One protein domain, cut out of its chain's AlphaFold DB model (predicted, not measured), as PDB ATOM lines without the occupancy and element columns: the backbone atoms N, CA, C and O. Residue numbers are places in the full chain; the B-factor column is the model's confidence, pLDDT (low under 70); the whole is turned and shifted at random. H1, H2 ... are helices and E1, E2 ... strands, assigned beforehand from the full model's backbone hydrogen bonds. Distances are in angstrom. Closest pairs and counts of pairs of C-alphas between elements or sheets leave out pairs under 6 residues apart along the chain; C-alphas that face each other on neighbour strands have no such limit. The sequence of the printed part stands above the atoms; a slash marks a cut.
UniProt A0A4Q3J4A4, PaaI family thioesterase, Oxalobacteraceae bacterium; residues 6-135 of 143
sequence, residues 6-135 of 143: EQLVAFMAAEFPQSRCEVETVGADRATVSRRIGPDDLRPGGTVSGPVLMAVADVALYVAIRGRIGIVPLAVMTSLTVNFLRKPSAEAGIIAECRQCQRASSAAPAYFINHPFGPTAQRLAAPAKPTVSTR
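AT A GLANCE: This is residues 6 to 135 of the 143 residues of the protein "PaaI family thioesterase" of Oxalobacteraceae bacterium (UniProt A0A4Q3J4A4). A strongly twisted sheet of five strands has the long helix H2 packed slantwise on one face, over E2 and E3, while the short helix H1 sits by edge strand E1. Residues 117 to 122, between E4 and E5, stick out. The 130 printed residues run H1 E1 E2 H2 E3 E4 E5; the sheet, ordered E1 E2 E3 E4 E5, is mixed, as is the class, helices and strands, with under half of the residues in named elements. The whole is compact, radius of gyration of the C-alphas 14.8 A, spanning 42 by 37 by 27 A.

HOW THE PARTS SIT: Start at H1, residues 6 to 15, on the sheet by E1, residues 21 to 26; their closest C-alphas, Val 9 and Val 23, are 6.3 A apart. E1 and E2, residues 30 to 35, form an antiparallel hairpin; look for N 22 and O 34, 2.8 A apart. H2, residues 50 to 69, has a height over the sheet of 6.5 A; its closest C-alpha pair with E2 is Ala 64 and Ala 31, 4.8 A. E3, residues 94 to 101, is antiparallel to E2, with N 33 and O 96 2.9 A apart. E3 and E4, residues 110 to 113, form a hairpin, with N 101 and O 110 2.8 A apart. E5, residues 132 to 134, is parallel to E4, with N 113 and O 133 2.7 A apart. In both helices every O i to N i+4 pair is within hydrogen-bond range.

IN THESE COORDINATES: Find C-alpha 6 at (3.832, -32.875, -47.062), where H1 begins. H2 spans 28.4 A and E3 21.6 A; E5 ends at C-alpha 134, (-10.709, -33.050, -26.886).

THE WHOLE: The printed part has no cut. The links E2 to H2, H2 to E3 and E4 to E5 are long. Residues 73 to 75 and 100 to 135 have pLDDT under 70.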
ATOM      1  N   GLU A   6       4.079 -33.277 -45.674       94.19
ATOM      2  CA  GLU A   6       3.832 -32.875 -47.062       94.19
ATOM      3  C   GLU A   6       3.067 -33.962 -47.815       94.19
ATOM      4  O   GLU A   6       2.097 -33.673 -48.512       94.19
ATOM      5  N   GLN A   7       3.452 -35.227 -47.614       92.50
ATOM      6  CA  GLN A   7       2.751 -36.373 -48.191       92.50
ATOM      7  C   GLN A   7       1.309 -36.463 -47.689       92.50
ATOM      8  O   GLN A   7       0.400 -36.721 -48.474       92.50
ATOM      9  N   LEU A   8       1.084 -36.227 -46.394       91.56
ATOM     10  CA  LEU A   8      -0.257 -36.255 -45.815       91.56
ATOM     11  C   LEU A   8      -1.093 -35.051 -46.238       91.56
ATOM     12  O   LEU A   8      -2.271 -35.225 -46.510       91.56
ATOM     13  N   VAL A   9      -0.508 -33.861 -46.358       94.38
ATOM     14  CA  VAL A   9      -1.195 -32.681 -46.900       94.38
ATOM     15  C   VAL A   9      -1.648 -32.945 -48.335       94.38
ATOM     16  O   VAL A   9      -2.821 -32.745 -48.644       94.38
ATOM     17  N   ALA A  10      -0.755 -33.452 -49.190       93.69
ATOM     18  CA  ALA A  10      -1.088 -33.790 -50.571       93.69
ATOM     19  C   ALA A  10      -2.178 -34.871 -50.648       93.69
ATOM     20  O   ALA A  10      -3.134 -34.736 -51.407       93.69
ATOM     21  N   PHE A  11      -2.074 -35.908 -49.814       91.38
ATOM     22  CA  PHE A  11      -3.078 -36.967 -49.726       91.38
ATOM     23  C   PHE A  11      -4.443 -36.438 -49.274       91.38
ATOM     24  O   PHE A  11      -5.459 -36.755 -49.884       91.38
ATOM     25  N   MET A  12      -4.478 -35.600 -48.234       92.75
ATOM     26  CA  MET A  12      -5.721 -35.005 -47.741       92.75
ATOM     27  C   MET A  12      -6.375 -34.108 -48.798       92.75
ATOM     28  O   MET A  12      -7.592 -34.141 -48.934       92.75
ATOM     29  N   ALA A  13      -5.587 -33.356 -49.571       92.94
ATOM     30  CA  ALA A  13      -6.103 -32.524 -50.657       92.94
ATOM     31  C   ALA A  13      -6.681 -33.351 -51.821       92.94
ATOM     32  O   ALA A  13      -7.672 -32.941 -52.421       92.94
ATOM     33  N   ALA A  14      -6.078 -34.503 -52.130       92.06
ATOM     34  CA  ALA A  14      -6.525 -35.383 -53.208       92.06
ATOM     35  C   ALA A  14      -7.771 -36.203 -52.828       92.06
ATOM     36  O   ALA A  14      -8.735 -36.243 -53.586       92.06
ATOM     37  N   GLU A  15      -7.765 -36.831 -51.650       90.56
ATOM     38  CA  GLU A  15      -8.807 -37.786 -51.235       90.56
ATOM     39  C   GLU A  15      -9.955 -37.135 -50.455       90.56
ATOM     40  O   GLU A  15     -11.071 -37.655 -50.415       90.56
ATOM     41  N   PHE A  16      -9.697 -35.988 -49.823       90.81
ATOM     42  CA  PHE A  16     -10.681 -35.252 -49.031       90.81
ATOM     43  C   PHE A  16     -10.716 -33.762 -49.412       90.81
ATOM     44  O   PHE A  16     -10.578 -32.915 -48.525       90.81
ATOM     45  N   PRO A  17     -10.946 -33.401 -50.691       92.31
ATOM     46  CA  PRO A  17     -10.982 -32.001 -51.135       92.31
ATOM     47  C   PRO A  17     -12.049 -31.157 -50.414       92.31
ATOM     48  O   PRO A  17     -11.944 -29.937 -50.336       92.31
ATOM     49  N   GLN A  18     -13.073 -31.799 -49.847       90.19
ATOM     50  CA  GLN A  18     -14.103 -31.179 -49.013       90.19
ATOM     51  C   GLN A  18     -13.629 -30.806 -47.598       90.19
ATOM     52  O   GLN A  18     -14.318 -30.068 -46.886       90.19
ATOM     53  N   SER A  19     -12.495 -31.343 -47.142       91.44
ATOM     54  CA  SER A  19     -11.972 -31.071 -45.808       91.44
ATOM     55  C   SER A  19     -11.490 -29.626 -45.716       91.44
ATOM     56  O   SER A  19     -10.609 -29.196 -46.450       91.44
ATOM     57  N   ARG A  20     -12.032 -28.881 -44.749       92.12
ATOM     58  CA  ARG A  20     -11.564 -27.527 -44.396       92.12
ATOM     59  C   ARG A  20     -10.453 -27.541 -43.333       92.12
ATOM     60  O   ARG A  20     -10.187 -26.512 -42.719       92.12
ATOM     61  N   CYS A  21      -9.889 -28.712 -43.042       91.81
ATOM     62  CA  CYS A  21      -8.859 -28.872 -42.021       91.81
ATOM     63  C   CYS A  21      -7.455 -28.752 -42.627       91.81
ATOM     64  O   CYS A  21      -7.182 -29.331 -43.675       91.81
ATOM     65  N   GLU A  22      -6.556 -28.074 -41.923       91.62
ATOM     66  CA  GLU A  22      -5.157 -27.881 -42.296       91.62
ATOM     67  C   GLU A  22      -4.260 -28.737 -41.388       91.62
ATOM     68  O   GLU A  22      -4.425 -28.755 -40.167       91.62
ATOM     69  N   VAL A  23      -3.312 -29.480 -41.967       93.81
ATOM     70  CA  VAL A  23      -2.342 -30.266 -41.188       93.81
ATOM     71  C   VAL A  23      -1.197 -29.359 -40.748       93.81
ATOM     72  O   VAL A  23      -0.392 -28.912 -41.564       93.81
ATOM     73  N   GLU A  24      -1.080 -29.135 -39.445       90.25
ATOM     74  CA  GLU A  24      -0.069 -28.258 -38.857       90.25
ATOM     75  C   GLU A  24       1.239 -29.004 -38.603       90.25
ATOM     76  O   GLU A  24       2.307 -28.587 -39.057       90.25
ATOM     77  N   THR A  25       1.166 -30.144 -37.911       89.81
ATOM     78  CA  THR A  25       2.337 -30.970 -37.594       89.81
ATOM     79  C   THR A  25       2.012 -32.455 -37.678       89.81
ATOM     80  O   THR A  25       0.882 -32.873 -37.424       89.81
ATOM     81  N   VAL A  26       3.022 -33.258 -38.014       90.50
ATOM     82  CA  VAL A  26       2.960 -34.724 -37.991       90.50
ATOM     83  C   VAL A  26       4.227 -35.232 -37.312       90.50
ATOM     84  O   VAL A  26       5.333 -34.842 -37.674       90.50
ATOM     85  N   GLY A  27       4.064 -36.080 -36.303       83.69
ATOM     86  CA  GLY A  27       5.138 -36.776 -35.605       83.69
ATOM     87  C   GLY A  27       4.862 -38.277 -35.527       83.69
ATOM     88  O   GLY A  27       3.833 -38.758 -35.992       83.69
ATOM     89  N   ALA A  28       5.780 -39.028 -34.915       75.62
ATOM     90  CA  ALA A  28       5.703 -40.493 -34.856       75.62
ATOM     91  C   ALA A  28       4.423 -41.033 -34.179       75.62
ATOM     92  O   ALA A  28       3.950 -42.121 -34.503       75.62
ATOM     93  N   ASP A  29       3.877 -40.280 -33.229       74.38
ATOM     94  CA  ASP A  29       2.754 -40.651 -32.367       74.38
ATOM     95  C   ASP A  29       1.783 -39.486 -32.126       74.38
ATOM     96  O   ASP A  29       0.932 -39.537 -31.234       74.38
ATOM     97  N   ARG A  30       1.928 -38.409 -32.902       83.06
ATOM     98  CA  ARG A  30       1.179 -37.171 -32.716       83.06
ATOM     99  C   ARG A  30       0.902 -36.472 -34.033       83.06
ATOM    100  O   ARG A  30       1.680 -36.590 -34.974       83.06
ATOM    101  N   ALA A  31      -0.164 -35.695 -34.071       86.69
ATOM    102  CA  ALA A  31      -0.432 -34.764 -35.154       86.69
ATOM    103  C   ALA A  31      -1.104 -33.514 -34.599       86.69
ATOM    104  O   ALA A  31      -1.744 -33.568 -33.555       86.69
ATOM    105  N   THR A  32      -1.001 -32.401 -35.304       86.25
ATOM    106  CA  THR A  32      -1.796 -31.208 -35.015       86.25
ATOM    107  C   THR A  32      -2.517 -30.807 -36.281       86.25
ATOM    108  O   THR A  32      -1.914 -30.786 -37.352       86.25
ATOM    109  N   VAL A  33      -3.803 -30.516 -36.157       87.75
ATOM    110  CA  VAL A  33      -4.673 -30.094 -37.251       87.75
ATOM    111  C   VAL A  33      -5.426 -28.853 -36.811       87.75
ATOM    112  O   VAL A  33      -5.869 -28.781 -35.666       87.75
ATOM    113  N   SER A  34      -5.587 -27.887 -37.704       84.69
ATOM    114  CA  SER A  34      -6.394 -26.697 -37.465       84.69
ATOM    115  C   SER A  34      -7.568 -26.626 -38.441       84.69
ATOM    116  O   SER A  34      -7.608 -27.317 -39.457       84.69
ATOM    117  N   ARG A  35      -8.577 -25.824 -38.112       85.50
ATOM    118  CA  ARG A  35      -9.696 -25.507 -39.001       85.50
ATOM    119  C   ARG A  35     -10.181 -24.101 -38.710       85.50
ATOM    120  O   ARG A  35     -10.526 -23.782 -37.569       85.50
ATOM    121  N   ARG A  36     -10.265 -23.275 -39.750       87.81
ATOM    122  CA  ARG A  36     -10.918 -21.963 -39.666       87.81
ATOM    123  C   ARG A  36     -12.427 -22.148 -39.522       87.81
ATOM    124  O   ARG A  36     -13.001 -23.056 -40.123       87.81
ATOM    125  N   ILE A  37     -13.049 -21.303 -38.709       83.94
ATOM    126  CA  ILE A  37     -14.488 -21.339 -38.441       83.94
ATOM    127  C   ILE A  37     -15.169 -20.230 -39.230       83.94
ATOM    128  O   ILE A  37     -14.746 -19.077 -39.173       83.94
ATOM    129  N   GLY A  38     -16.208 -20.602 -39.974       86.94
ATOM    130  CA  GLY A  38     -17.080 -19.677 -40.693       86.94
ATOM    131  C   GLY A  38     -18.528 -19.725 -40.193       86.94
ATOM    132  O   GLY A  38     -18.859 -20.552 -39.342       86.94
ATOM    133  N   PRO A  39     -19.417 -18.876 -40.736       88.88
ATOM    134  CA  PRO A  39     -20.825 -18.816 -40.331       88.88
ATOM    135  C   PRO A  39     -21.556 -20.165 -40.412       88.88
ATOM    136  O   PRO A  39     -22.325 -20.495 -39.511       88.88
ATOM    137  N   ASP A  40     -21.247 -20.980 -41.427       91.94
ATOM    138  CA  ASP A  40     -21.849 -22.310 -41.644       91.94
ATOM    139  C   ASP A  40     -21.490 -23.335 -40.555       91.94
ATOM    140  O   ASP A  40     -22.101 -24.398 -40.448       91.94
ATOM    141  N   ASP A  41     -20.475 -23.036 -39.745       88.06
ATOM    142  CA  ASP A  41     -19.989 -23.917 -38.688       88.06
ATOM    143  C   ASP A  41     -20.657 -23.644 -37.342       88.06
ATOM    144  O   ASP A  41     -20.417 -24.369 -36.365       88.06
ATOM    145  N   LEU A  42     -21.466 -22.584 -37.279       87.69
ATOM    146  CA  LEU A  42     -22.025 -22.058 -36.051       87.69
ATOM    147  C   LEU A  42     -23.423 -22.601 -35.774       87.69
ATOM    148  O   LEU A  42     -24.241 -22.854 -36.653       87.69
ATOM    149  N   ARG A  43     -23.714 -22.740 -34.487       86.94
ATOM    150  CA  ARG A  43     -25.052 -22.956 -33.947       86.94
ATOM    151  C   ARG A  43     -25.679 -21.615 -33.572       86.94
ATOM    152  O   ARG A  43     -24.938 -20.664 -33.284       86.94
ATOM    153  N   PRO A  44     -27.018 -21.556 -33.456       88.88
ATOM    154  CA  PRO A  44     -27.683 -20.437 -32.798       88.88
ATOM    155  C   PRO A  44     -26.994 -20.093 -31.470       88.88
ATOM    156  O   PRO A  44     -26.704 -20.978 -30.661       88.88
ATOM    157  N   GLY A  45     -26.681 -18.811 -31.267       84.12
ATOM    158  CA  GLY A  45     -25.951 -18.339 -30.084       84.12
ATOM    159  C   GLY A  45     -24.422 -18.282 -30.220       84.12
ATOM    160  O   GLY A  45     -23.735 -18.207 -29.197       84.12
ATOM    161  N   GLY A  46     -23.892 -18.325 -31.450       82.62
ATOM    162  CA  GLY A  46     -22.496 -17.983 -31.750       82.62
ATOM    163  C   GLY A  46     -21.491 -19.005 -31.223       82.62
ATOM    164  O   GLY A  46     -20.510 -18.642 -30.579       82.62
ATOM    165  N   THR A  47     -21.748 -20.296 -31.453       80.38
ATOM    166  CA  THR A  47     -20.832 -21.375 -31.041       80.38
ATOM    167  C   THR A  47     -20.547 -22.339 -32.155       80.38
ATOM    168  O   THR A  47     -21.448 -22.674 -32.914       80.38
ATOM    169  N   VAL A  48     -19.326 -22.858 -32.192       83.62
ATOM    170  CA  VAL A  48     -18.962 -23.930 -33.118       83.62
ATOM    171  C   VAL A  48     -19.798 -25.176 -32.845       83.62
ATOM    172  O   VAL A  48     -19.990 -25.595 -31.699       83.62
ATOM    173  N   SER A  49     -20.295 -25.782 -33.916       87.38
ATOM    174  CA  SER A  49     -21.129 -26.964 -33.829       87.38
ATOM    175  C   SER A  49     -20.336 -28.208 -33.406       87.38
ATOM    176  O   SER A  49     -19.190 -28.416 -33.795       87.38
ATOM    177  N   GLY A  50     -20.968 -29.081 -32.619       85.12
ATOM    178  CA  GLY A  50     -20.410 -30.389 -32.255       85.12
ATOM    179  C   GLY A  50     -19.910 -31.214 -33.454       85.12
ATOM    180  O   GLY A  50     -18.797 -31.722 -33.362       85.12
ATOM    181  N   PRO A  51     -20.643 -31.299 -34.586       90.00
ATOM    182  CA  PRO A  51     -20.154 -31.961 -35.798       90.00
ATOM    183  C   PRO A  51     -18.825 -31.405 -36.311       90.00
ATOM    184  O   PRO A  51     -17.936 -32.178 -36.653       90.00
ATOM    185  N   VAL A  52     -18.647 -30.082 -36.296       88.31
ATOM    186  CA  VAL A  52     -17.377 -29.454 -36.687       88.31
ATOM    187  C   VAL A  52     -16.260 -29.862 -35.734       88.31
ATOM    188  O   VAL A  52     -15.197 -30.281 -36.179       88.31
ATOM    189  N   LEU A  53     -16.502 -29.811 -34.422       85.75
ATOM    190  CA  LEU A  53     -15.510 -30.237 -33.432       85.75
ATOM    191  C   LEU A  53     -15.125 -31.717 -33.580       85.75
ATOM    192  O   LEU A  53     -13.956 -32.067 -33.428       85.75
ATOM    193  N   MET A  54     -16.099 -32.579 -33.884       87.50
ATOM    194  CA  MET A  54     -15.862 -33.999 -34.144       87.50
ATOM    195  C   MET A  54     -15.059 -34.209 -35.427       87.50
ATOM    196  O   MET A  54     -14.135 -35.013 -35.414       87.50
ATOM    197  N   ALA A  55     -15.346 -33.458 -36.493       89.25
ATOM    198  CA  ALA A  55     -14.618 -33.552 -37.756       89.25
ATOM    199  C   ALA A  55     -13.137 -33.168 -37.604       89.25
ATOM    200  O   ALA A  55     -12.265 -33.883 -38.086       89.25
ATOM    201  N   VAL A  56     -12.824 -32.083 -36.883       86.25
ATOM    202  CA  VAL A  56     -11.418 -31.694 -36.651       86.25
ATOM    203  C   VAL A  56     -10.691 -32.752 -35.810       86.25
ATOM    204  O   VAL A  56      -9.530 -33.064 -36.070       86.25
ATOM    205  N   ALA A  57     -11.378 -33.345 -34.826       85.38
ATOM    206  CA  ALA A  57     -10.819 -34.424 -34.017       85.38
ATOM    207  C   ALA A  57     -10.568 -35.709 -34.827       85.38
ATOM    208  O   ALA A  57      -9.520 -36.332 -34.664       85.38
ATOM    209  N   ASP A  58     -11.502 -36.073 -35.705       86.75
ATOM    210  CA  ASP A  58     -11.391 -37.215 -36.616       86.75
ATOM    211  C   ASP A  58     -10.207 -37.054 -37.578       86.75
ATOM    212  O   ASP A  58      -9.345 -37.928 -37.661       86.75
ATOM    213  N   VAL A  59     -10.067 -35.885 -38.212       89.44
ATOM    214  CA  VAL A  59      -8.934 -35.616 -39.110       89.44
ATOM    215  C   VAL A  59      -7.602 -35.657 -38.357       89.44
ATOM    216  O   VAL A  59      -6.645 -36.258 -38.844       89.44
ATOM    217  N   ALA A  60      -7.517 -35.084 -37.152       87.25
ATOM    218  CA  ALA A  60      -6.294 -35.148 -36.347       87.25
ATOM    219  C   ALA A  60      -5.916 -36.591 -35.975       87.25
ATOM    220  O   ALA A  60      -4.739 -36.964 -36.017       87.25
ATOM    221  N   LEU A  61      -6.912 -37.415 -35.640       85.25
ATOM    222  CA  LEU A  61      -6.742 -38.841 -35.387       85.25
ATOM    223  C   LEU A  61      -6.242 -39.580 -36.630       85.25
ATOM    224  O   LEU A  61      -5.237 -40.293 -36.567       85.25
ATOM    225  N   TYR A  62      -6.909 -39.365 -37.759       86.19
ATOM    226  CA  TYR A  62      -6.559 -39.966 -39.033       86.19
ATOM    227  C   TYR A  62      -5.118 -39.631 -39.425       86.19
ATOM    228  O   TYR A  62      -4.312 -40.532 -39.652       86.19
ATOM    229  N   VAL A  63      -4.752 -38.346 -39.409       88.69
ATOM    230  CA  VAL A  63      -3.401 -37.867 -39.734       88.69
ATOM    231  C   VAL A  63      -2.351 -38.475 -38.801       88.69
ATOM    232  O   VAL A  63      -1.302 -38.903 -39.278       88.69
ATOM    233  N   ALA A  64      -2.623 -38.595 -37.497       85.00
ATOM    234  CA  ALA A  64      -1.690 -39.229 -36.560       85.00
ATOM    235  C   ALA A  64      -1.477 -40.725 -36.857       85.00
ATOM    236  O   ALA A  64      -0.344 -41.212 -36.847       85.00
ATOM    237  N   ILE A  65      -2.551 -41.465 -37.159       81.81
ATOM    238  CA  ILE A  65      -2.471 -42.888 -37.523       81.81
ATOM    239  C   ILE A  65      -1.717 -43.064 -38.846       81.81
ATOM    240  O   ILE A  65      -0.835 -43.921 -38.948       81.81
ATOM    241  N   ARG A  66      -2.036 -42.245 -39.855       82.94
ATOM    242  CA  ARG A  66      -1.394 -42.281 -41.177       82.94
ATOM    243  C   ARG A  66       0.063 -41.860 -41.142       82.94
ATOM    244  O   ARG A  66       0.869 -42.485 -41.823       82.94
ATOM    245  N   GLY A  67       0.412 -40.876 -40.317       83.69
ATOM    246  CA  GLY A  67       1.799 -40.517 -40.044       83.69
ATOM    247  C   GLY A  67       2.587 -41.750 -39.626       83.69
ATOM    248  O   GLY A  67       3.588 -42.080 -40.250       83.69
ATOM    249  N   ARG A  68       2.073 -42.518 -38.663       80.81
ATOM    250  CA  ARG A  68       2.746 -43.716 -38.147       80.81
ATOM    251  C   ARG A  68       2.799 -44.888 -39.133       80.81
ATOM    252  O   ARG A  68       3.864 -45.473 -39.327       80.81
ATOM    253  N   ILE A  69       1.653 -45.281 -39.691       77.56
ATOM    254  CA  ILE A  69       1.500 -46.534 -40.458       77.56
ATOM    255  C   ILE A  69       1.855 -46.335 -41.943       77.56
ATOM    256  O   ILE A  69       2.213 -47.292 -42.632       77.56
ATOM    257  N   GLY A  70       1.814 -45.092 -42.421       78.44
ATOM    258  CA  GLY A  70       1.899 -44.741 -43.831       78.44
ATOM    259  C   GLY A  70       0.521 -44.633 -44.489       78.44
ATOM    260  O   GLY A  70      -0.529 -44.924 -43.899       78.44
ATOM    261  N   ILE A  71       0.529 -44.200 -45.748       77.75
ATOM    262  CA  ILE A  71      -0.668 -44.071 -46.584       77.75
ATOM    263  C   ILE A  71      -1.046 -45.470 -47.089       77.75
ATOM    264  O   ILE A  71      -0.469 -45.968 -48.050       77.75
ATOM    265  N   VAL A  72      -1.980 -46.133 -46.400       74.88
ATOM    266  CA  VAL A  72      -2.493 -47.466 -46.777       74.88
ATOM    267  C   VAL A  72      -4.001 -47.417 -47.058       74.88
ATOM    268  O   VAL A  72      -4.713 -46.740 -46.334       74.88
ATOM    269  N   PRO A  73      -4.577 -48.128 -48.030       55.50
ATOM    270  CA  PRO A  73      -5.951 -47.837 -48.469       55.50
ATOM    271  C   PRO A  73      -7.085 -48.109 -47.451       55.50
ATOM    272  O   PRO A  73      -8.201 -47.660 -47.665       55.50
ATOM    273  N   LEU A  74      -6.835 -48.808 -46.331       58.88
ATOM    274  CA  LEU A  74      -7.902 -49.438 -45.526       58.88
ATOM    275  C   LEU A  74      -7.918 -49.102 -44.020       58.88
ATOM    276  O   LEU A  74      -8.420 -49.892 -43.223       58.88
ATOM    277  N   ALA A  75      -7.392 -47.954 -43.582       64.88
ATOM    278  CA  ALA A  75      -7.590 -47.558 -42.182       64.88
ATOM    279  C   ALA A  75      -9.002 -46.984 -42.004       64.88
ATOM    280  O   ALA A  75      -9.261 -45.840 -42.378       64.88
ATOM    281  N   VAL A  76      -9.903 -47.791 -41.442       71.19
ATOM    282  CA  VAL A  76     -11.268 -47.379 -41.096       71.19
ATOM    283  C   VAL A  76     -11.340 -47.082 -39.604       71.19
ATOM    284  O   VAL A  76     -10.903 -47.884 -38.776       71.19
ATOM    285  N   MET A  77     -11.908 -45.930 -39.252       70.94
ATOM    286  CA  MET A  77     -12.193 -45.600 -37.863       70.94
ATOM    287  C   MET A  77     -13.446 -46.348 -37.401       70.94
ATOM    288  O   MET A  77     -14.532 -46.149 -37.934       70.94
ATOM    289  N   THR A  78     -13.300 -47.218 -36.402       74.06
ATOM    290  CA  THR A  78     -14.411 -48.036 -35.883       74.06
ATOM    291  C   THR A  78     -15.182 -47.353 -34.760       74.06
ATOM    292  O   THR A  78     -16.367 -47.611 -34.568       74.06
ATOM    293  N   SER A  79     -14.517 -46.497 -33.985       73.56
ATOM    294  CA  SER A  79     -15.124 -45.794 -32.862       73.56
ATOM    295  C   SER A  79     -14.369 -44.505 -32.564       73.56
ATOM    296  O   SER A  79     -13.139 -44.493 -32.527       73.56
ATOM    297  N   LEU A  80     -15.128 -43.441 -32.307       76.94
ATOM    298  CA  LEU A  80     -14.637 -42.151 -31.842       76.94
ATOM    299  C   LEU A  80     -15.561 -41.646 -30.740       76.94
ATOM    300  O   LEU A  80     -16.757 -41.465 -30.951       76.94
ATOM    301  N   THR A  81     -15.002 -41.413 -29.556       75.38
ATOM    302  CA  THR A  81     -15.704 -40.737 -28.456       75.38
ATOM    303  C   THR A  81     -15.161 -39.326 -28.323       75.38
ATOM    304  O   THR A  81     -13.947 -39.176 -28.217       75.38
ATOM    305  N   VAL A  82     -16.042 -38.321 -28.289       75.31
ATOM    306  CA  VAL A  82     -15.692 -36.904 -28.093       75.31
ATOM    307  C   VAL A  82     -16.535 -36.326 -26.957       75.31
ATOM    308  O   VAL A  82     -17.754 -36.457 -26.963       75.31
ATOM    309  N   ASN A  83     -15.887 -35.663 -25.996       76.25
ATOM    310  CA  ASN A  83     -16.551 -35.004 -24.867       76.25
ATOM    311  C   ASN A  83     -16.444 -33.477 -24.992       76.25
ATOM    312  O   ASN A  83     -15.340 -32.940 -25.093       76.25
ATOM    313  N   PHE A  84     -17.573 -32.765 -24.935       75.56
ATOM    314  CA  PHE A  84     -17.612 -31.301 -25.019       75.56
ATOM    315  C   PHE A  84     -17.525 -30.669 -23.630       75.56
ATOM    316  O   PHE A  84     -18.519 -30.556 -22.920       75.56
ATOM    317  N   LEU A  85     -16.320 -30.258 -23.235       77.38
ATOM    318  CA  LEU A  85     -16.070 -29.752 -21.879       77.38
ATOM    319  C   LEU A  85     -16.295 -28.240 -21.728       77.38
ATOM    320  O   LEU A  85     -16.433 -27.754 -20.608       77.38
ATOM    321  N   ARG A  86     -16.267 -27.480 -22.831       74.56
ATOM    322  CA  ARG A  86     -16.407 -26.014 -22.848       74.56
ATOM    323  C   ARG A  86     -17.083 -25.539 -24.129       74.56
ATOM    324  O   ARG A  86     -16.978 -26.189 -25.167       74.56
ATOM    325  N   LYS A  87     -17.724 -24.372 -24.045       72.75
ATOM    326  CA  LYS A  87     -18.323 -23.657 -25.178       72.75
ATOM    327  C   LYS A  87     -17.206 -23.092 -26.086       72.75
ATOM    328  O   LYS A  87     -16.411 -22.294 -25.592       72.75
ATOM    329  N   PRO A  88     -17.106 -23.494 -27.366       74.38
ATOM    330  CA  PRO A  88     -16.134 -22.930 -28.309       74.38
ATOM    331  C   PRO A  88     -16.582 -21.543 -28.807       74.38
ATOM    332  O   PRO A  88     -17.773 -21.339 -29.052       74.38
ATOM    333  N   SER A  89     -15.639 -20.606 -28.971       76.44
ATOM    334  CA  SER A  89     -15.925 -19.281 -29.555       76.44
ATOM    335  C   SER A  89     -16.202 -19.385 -31.053       76.44
ATOM    336  O   SER A  89     -15.571 -20.189 -31.734       76.44
ATOM    337  N   ALA A  90     -17.098 -18.539 -31.560       74.12
ATOM    338  CA  ALA A  90     -17.317 -18.352 -32.994       74.12
ATOM    339  C   ALA A  90     -16.195 -17.562 -33.689       74.12
ATOM    340  O   ALA A  90     -16.069 -17.630 -34.906       74.12
ATOM    341  N   GLU A  91     -15.389 -16.818 -32.933       74.94
ATOM    342  CA  GLU A  91     -14.422 -15.852 -33.478       74.94
ATOM    343  C   GLU A  91     -13.037 -16.452 -33.742       74.94
ATOM    344  O   GLU A  91     -12.114 -15.750 -34.144       74.94
ATOM    345  N   ALA A  92     -12.860 -17.749 -33.492       74.50
ATOM    346  CA  ALA A  92     -11.558 -18.385 -33.566       74.50
ATOM    347  C   ALA A  92     -11.594 -19.729 -34.277       74.50
ATOM    348  O   ALA A  92     -12.570 -20.477 -34.202       74.50
ATOM    349  N   GLY A  93     -10.459 -20.059 -34.892       75.81
ATOM    350  CA  GLY A  93     -10.199 -21.394 -35.400       75.81
ATOM    351  C   GLY A  93     -10.183 -22.445 -34.289       75.81
ATOM    352  O   GLY A  93      -9.984 -22.153 -33.106       75.81
ATOM    353  N   ILE A  94     -10.381 -23.691 -34.699       82.38
ATOM    354  CA  ILE A  94     -10.265 -24.865 -33.840       82.38
ATOM    355  C   ILE A  94      -8.945 -25.553 -34.139       82.38
ATOM    356  O   ILE A  94      -8.629 -25.794 -35.299       82.38
ATOM    357  N   ILE A  95      -8.207 -25.907 -33.090       81.62
ATOM    358  CA  ILE A  95      -6.990 -26.712 -33.190       81.62
ATOM    359  C   ILE A  95      -7.222 -28.032 -32.458       81.62
ATOM    360  O   ILE A  95      -7.694 -28.051 -31.317       81.62
ATOM    361  N   ALA A  96      -6.874 -29.131 -33.117       82.19
ATOM    362  CA  ALA A  96      -6.858 -30.470 -32.567       82.19
ATOM    363  C   ALA A  96      -5.436 -31.031 -32.550       82.19
ATOM    364  O   ALA A  96      -4.839 -31.285 -33.592       82.19
ATOM    365  N   GLU A  97      -4.900 -31.268 -31.355       81.88
ATOM    366  CA  GLU A  97      -3.669 -32.034 -31.167       81.88
ATOM    367  C   GLU A  97      -4.001 -33.505 -30.943       81.88
ATOM    368  O   GLU A  97      -4.573 -33.880 -29.945       81.88
ATOM    369  N   CYS A  98      -3.618 -34.397 -31.821       81.50
ATOM    370  CA  CYS A  98      -3.710 -35.817 -31.564       81.50
ATOM    371  C   CYS A  98      -2.410 -36.302 -30.909       81.50
ATOM    372  O   CYS A  98      -1.330 -36.014 -31.419       81.50
ATOM    373  N   ARG A  99      -2.485 -37.044 -29.797       77.62
ATOM    374  CA  ARG A  99      -1.331 -37.732 -29.182       77.62
ATOM    375  C   ARG A  99      -1.714 -39.139 -28.782       77.62
ATOM    376  O   ARG A  99      -2.673 -39.294 -28.034       77.62
ATOM    377  N   GLN A 100      -0.971 -40.138 -29.236       68.56
ATOM    378  CA  GLN A 100      -1.205 -41.524 -28.861       68.56
ATOM    379  C   GLN A 100      -0.843 -41.732 -27.383       68.56
ATOM    380  O   GLN A 100       0.284 -41.499 -26.956       68.56
ATOM    381  N   CYS A 101      -1.790 -42.213 -26.588       53.56
ATOM    382  CA  CYS A 101      -1.541 -42.706 -25.244       53.56
ATOM    383  C   CYS A 101      -1.427 -44.224 -25.271       53.56
ATOM    384  O   CYS A 101      -2.375 -44.940 -25.600       53.56
ATOM    385  N   GLN A 102      -0.254 -44.714 -24.889       41.25
ATOM    386  CA  GLN A 102      -0.016 -46.128 -24.670       41.25
ATOM    387  C   GLN A 102      -0.541 -46.488 -23.276       41.25
ATOM    388  O   GLN A 102       0.027 -46.073 -22.268       41.25
ATOM    389  N   ARG A 103      -1.660 -47.218 -23.195       41.97
ATOM    390  CA  ARG A 103      -2.100 -47.839 -21.936       41.97
ATOM    391  C   ARG A 103      -1.632 -49.287 -21.877       41.97
ATOM    392  O   ARG A 103      -1.683 -50.011 -22.868       41.97
ATOM    393  N   ALA A 104      -1.180 -49.680 -20.688       39.09
ATOM    394  CA  ALA A 104      -0.836 -51.048 -20.343       39.09
ATOM    395  C   ALA A 104      -2.044 -51.981 -20.551       39.09
ATOM    396  O   ALA A 104      -3.147 -51.677 -20.101       39.09
ATOM    397  N   SER A 105      -1.792 -53.113 -21.215       46.00
ATOM    398  CA  SER A 105      -2.681 -54.274 -21.348       46.00
ATOM    399  C   SER A 105      -4.092 -53.996 -21.898       46.00
ATOM    400  O   SER A 105      -5.095 -54.090 -21.195       46.00
ATOM    401  N   SER A 106      -4.175 -53.605 -23.171       39.28
ATOM    402  CA  SER A 106      -5.182 -54.031 -24.171       39.28
ATOM    403  C   SER A 106      -5.103 -53.106 -25.394       39.28
ATOM    404  O   SER A 106      -4.874 -51.905 -25.286       39.28
ATOM    405  N   ALA A 107      -5.190 -53.698 -26.581       38.22
ATOM    406  CA  ALA A 107      -4.662 -53.188 -27.844       38.22
ATOM    407  C   ALA A 107      -5.477 -52.060 -28.519       38.22
ATOM    408  O   ALA A 107      -5.906 -52.220 -29.660       38.22
ATOM    409  N   ALA A 108      -5.674 -50.904 -27.872       36.03
ATOM    410  CA  ALA A 108      -6.286 -49.752 -28.540       36.03
ATOM    411  C   ALA A 108      -5.587 -48.416 -28.222       36.03
ATOM    412  O   ALA A 108      -5.420 -48.073 -27.049       36.03
ATOM    413  N   PRO A 109      -5.190 -47.631 -29.242       42.47
ATOM    414  CA  PRO A 109      -4.618 -46.310 -29.025       42.47
ATOM    415  C   PRO A 109      -5.701 -45.327 -28.546       42.47
ATOM    416  O   PRO A 109      -6.721 -45.144 -29.201       42.47
ATOM    417  N   ALA A 110      -5.495 -44.692 -27.391       40.44
ATOM    418  CA  ALA A 110      -6.306 -43.552 -26.950       40.44
ATOM    419  C   ALA A 110      -5.640 -42.254 -27.413       40.44
ATOM    420  O   ALA A 110      -4.412 -42.198 -27.438       40.44
ATOM    421  N   TYR A 111      -6.410 -41.218 -27.751       45.59
ATOM    422  CA  TYR A 111      -5.848 -39.950 -28.210       45.59
ATOM    423  C   TYR A 111      -6.332 -38.768 -27.370       45.59
ATOM    424  O   TYR A 111      -7.438 -38.752 -26.850       45.59
ATOM    425  N   PHE A 112      -5.492 -37.767 -27.160       42.53
ATOM    426  CA  PHE A 112      -5.869 -36.593 -26.370       42.53
ATOM    427  C   PHE A 112      -5.626 -35.338 -27.181       42.53
ATOM    428  O   PHE A 112      -4.475 -35.032 -27.465       42.53
ATOM    429  N   ILE A 113      -6.699 -34.606 -27.463       47.00
ATOM    430  CA  ILE A 113      -6.675 -33.227 -27.924       47.00
ATOM    431  C   ILE A 113      -6.562 -32.315 -26.710       47.00
ATOM    432  O   ILE A 113      -7.511 -32.046 -25.987       47.00
ATOM    433  N   ASN A 114      -5.337 -31.876 -26.440       38.88
ATOM    434  CA  ASN A 114      -5.021 -30.838 -25.471       38.88
ATOM    435  C   ASN A 114      -4.487 -29.640 -26.253       38.88
ATOM    436  O   ASN A 114      -3.773 -29.846 -27.218       38.88
ATOM    437  N   HIS A 115      -4.777 -28.417 -25.828       42.59
ATOM    438  CA  HIS A 115      -3.958 -27.276 -26.229       42.59
ATOM    439  C   HIS A 115      -3.637 -26.460 -24.975       42.59
ATOM    440  O   HIS A 115      -4.562 -26.126 -24.215       42.59
ATOM    441  N   PRO A 116      -2.361 -26.128 -24.716       39.97
ATOM    442  CA  PRO A 116      -1.995 -25.091 -23.773       39.97
ATOM    443  C   PRO A 116      -1.851 -23.745 -24.498       39.97
ATOM    444  O   PRO A 116      -1.307 -23.663 -25.592       39.97
ATOM    445  N   PHE A 117      -2.325 -22.688 -23.849       29.09
ATOM    446  CA  PHE A 117      -1.682 -21.373 -23.813       29.09
ATOM    447  C   PHE A 117      -1.986 -20.839 -22.394       29.09
ATOM    448  O   PHE A 117      -3.133 -20.485 -22.100       29.09
ATOM    449  N   GLY A 118      -0.999 -20.931 -21.483       27.22
ATOM    450  CA  GLY A 118      -1.057 -20.525 -20.057       27.22
ATOM    451  C   GLY A 118      -1.042 -21.672 -19.002       27.22
ATOM    452  O   GLY A 118      -1.538 -22.764 -19.293       27.22
ATOM    453  N   PRO A 119      -0.492 -21.463 -17.777       25.64
ATOM    454  CA  PRO A 119       0.072 -22.499 -16.890       25.64
ATOM    455  C   PRO A 119      -0.942 -23.207 -15.968       25.64
ATOM    456  O   PRO A 119      -0.750 -23.305 -14.758       25.64
ATOM    457  N   THR A 120      -2.047 -23.735 -16.499       29.50
ATOM    458  CA  THR A 120      -2.986 -24.521 -15.669       29.50
ATOM    459  C   THR A 120      -3.584 -25.684 -16.457       29.50
ATOM    460  O   THR A 120      -4.672 -25.617 -17.033       29.50
ATOM    461  N   ALA A 121      -2.834 -26.784 -16.522       31.39
ATOM    462  CA  ALA A 121      -3.262 -28.030 -17.144       31.39
ATOM    463  C   ALA A 121      -3.931 -28.944 -16.105       31.39
ATOM    464  O   ALA A 121      -3.256 -29.577 -15.303       31.39
ATOM    465  N   GLN A 122      -5.262 -29.056 -16.138       25.45
ATOM    466  CA  GLN A 122      -5.968 -30.086 -15.367       25.45
ATOM    467  C   GLN A 122      -6.082 -31.377 -16.195       25.45
ATOM    468  O   GLN A 122      -6.606 -31.364 -17.312       25.45
ATOM    469  N   ARG A 123      -5.521 -32.461 -15.656       29.09
ATOM    470  CA  ARG A 123      -5.450 -33.828 -16.197       29.09
ATOM    471  C   ARG A 123      -6.781 -34.544 -15.930       29.09
ATOM    472  O   ARG A 123      -7.202 -34.590 -14.781       29.09
ATOM    473  N   LEU A 124      -7.433 -35.107 -16.952       31.45
ATOM    474  CA  LEU A 124      -8.581 -36.010 -16.771       31.45
ATOM    475  C   LEU A 124      -8.187 -37.443 -17.142       31.45
ATOM    476  O   LEU A 124      -7.486 -37.670 -18.127       31.45
ATOM    477  N   ALA A 125      -8.616 -38.392 -16.312       26.03
ATOM    478  CA  ALA A 125      -8.310 -39.812 -16.421       26.03
ATOM    479  C   ALA A 125      -8.862 -40.443 -17.715       26.03
ATOM    480  O   ALA A 125      -9.943 -40.095 -18.186       26.03
ATOM    481  N   ALA A 126      -8.103 -41.385 -18.278       30.53
ATOM    482  CA  ALA A 126      -8.423 -42.088 -19.519       30.53
ATOM    483  C   ALA A 126      -9.447 -43.225 -19.293       30.53
ATOM    484  O   ALA A 126      -9.198 -44.083 -18.440       30.53
ATOM    485  N   PRO A 127     -10.530 -43.333 -20.087       28.59
ATOM    486  CA  PRO A 127     -11.352 -44.544 -20.143       28.59
ATOM    487  C   PRO A 127     -10.604 -45.732 -20.778       28.59
ATOM    488  O   PRO A 127      -9.543 -45.576 -21.380       28.59
ATOM    489  N   ALA A 128     -11.155 -46.939 -20.620       30.48
ATOM    490  CA  ALA A 128     -10.569 -48.221 -21.047       30.48
ATOM    491  C   ALA A 128     -10.730 -48.558 -22.552       30.48
ATOM    492  O   ALA A 128     -10.385 -49.653 -22.974       30.48
ATOM    493  N   LYS A 129     -11.259 -47.637 -23.363       30.66
ATOM    494  CA  LYS A 129     -11.485 -47.774 -24.816       30.66
ATOM    495  C   LYS A 129     -10.779 -46.624 -25.547       30.66
ATOM    496  O   LYS A 129     -10.510 -45.623 -24.874       30.66
ATOM    497  N   PRO A 130     -10.468 -46.719 -26.861       35.97
ATOM    498  CA  PRO A 130      -9.829 -45.629 -27.598       35.97
ATOM    499  C   PRO A 130     -10.690 -44.375 -27.445       35.97
ATOM    500  O   PRO A 130     -11.782 -44.261 -27.992       35.97
ATOM    501  N   THR A 131     -10.241 -43.477 -26.577       37.22
ATOM    502  CA  THR A 131     -10.985 -42.284 -26.189       37.22
ATOM    503  C   THR A 131     -10.220 -41.122 -26.760       37.22
ATOM    504  O   THR A 131      -9.030 -41.013 -26.470       37.22
ATOM    505  N   VAL A 132     -10.887 -40.284 -27.554       40.12
ATOM    506  CA  VAL A 132     -10.332 -39.007 -27.987       40.12
ATOM    507  C   VAL A 132     -10.818 -37.926 -27.028       40.12
ATOM    508  O   VAL A 132     -11.967 -37.498 -27.072       40.12
ATOM    509  N   SER A 133      -9.979 -37.517 -26.080       36.34
ATOM    510  CA  SER A 133     -10.357 -36.453 -25.143       36.34
ATOM    511  C   SER A 133      -9.965 -35.104 -25.721       36.34
ATOM    512  O   SER A 133      -8.781 -34.794 -25.754       36.34
ATOM    513  N   THR A 134     -10.941 -34.321 -26.186       37.72
ATOM    514  CA  THR A 134     -10.709 -33.050 -26.886       37.72
ATOM    515  C   THR A 134     -10.999 -31.821 -26.044       37.72
ATOM    516  O   THR A 134     -12.125 -31.562 -25.637       37.72
ATOM    517  N   ARG A 135      -9.967 -31.005 -25.833       35.91
ATOM    518  CA  ARG A 135      -9.996 -29.658 -25.276       35.91
ATOM    519  C   ARG A 135      -9.905 -28.675 -26.433       35.91
ATOM    520  O   ARG A 135      -8.823 -28.327 -26.888       35.91
TER     521      ARG A 135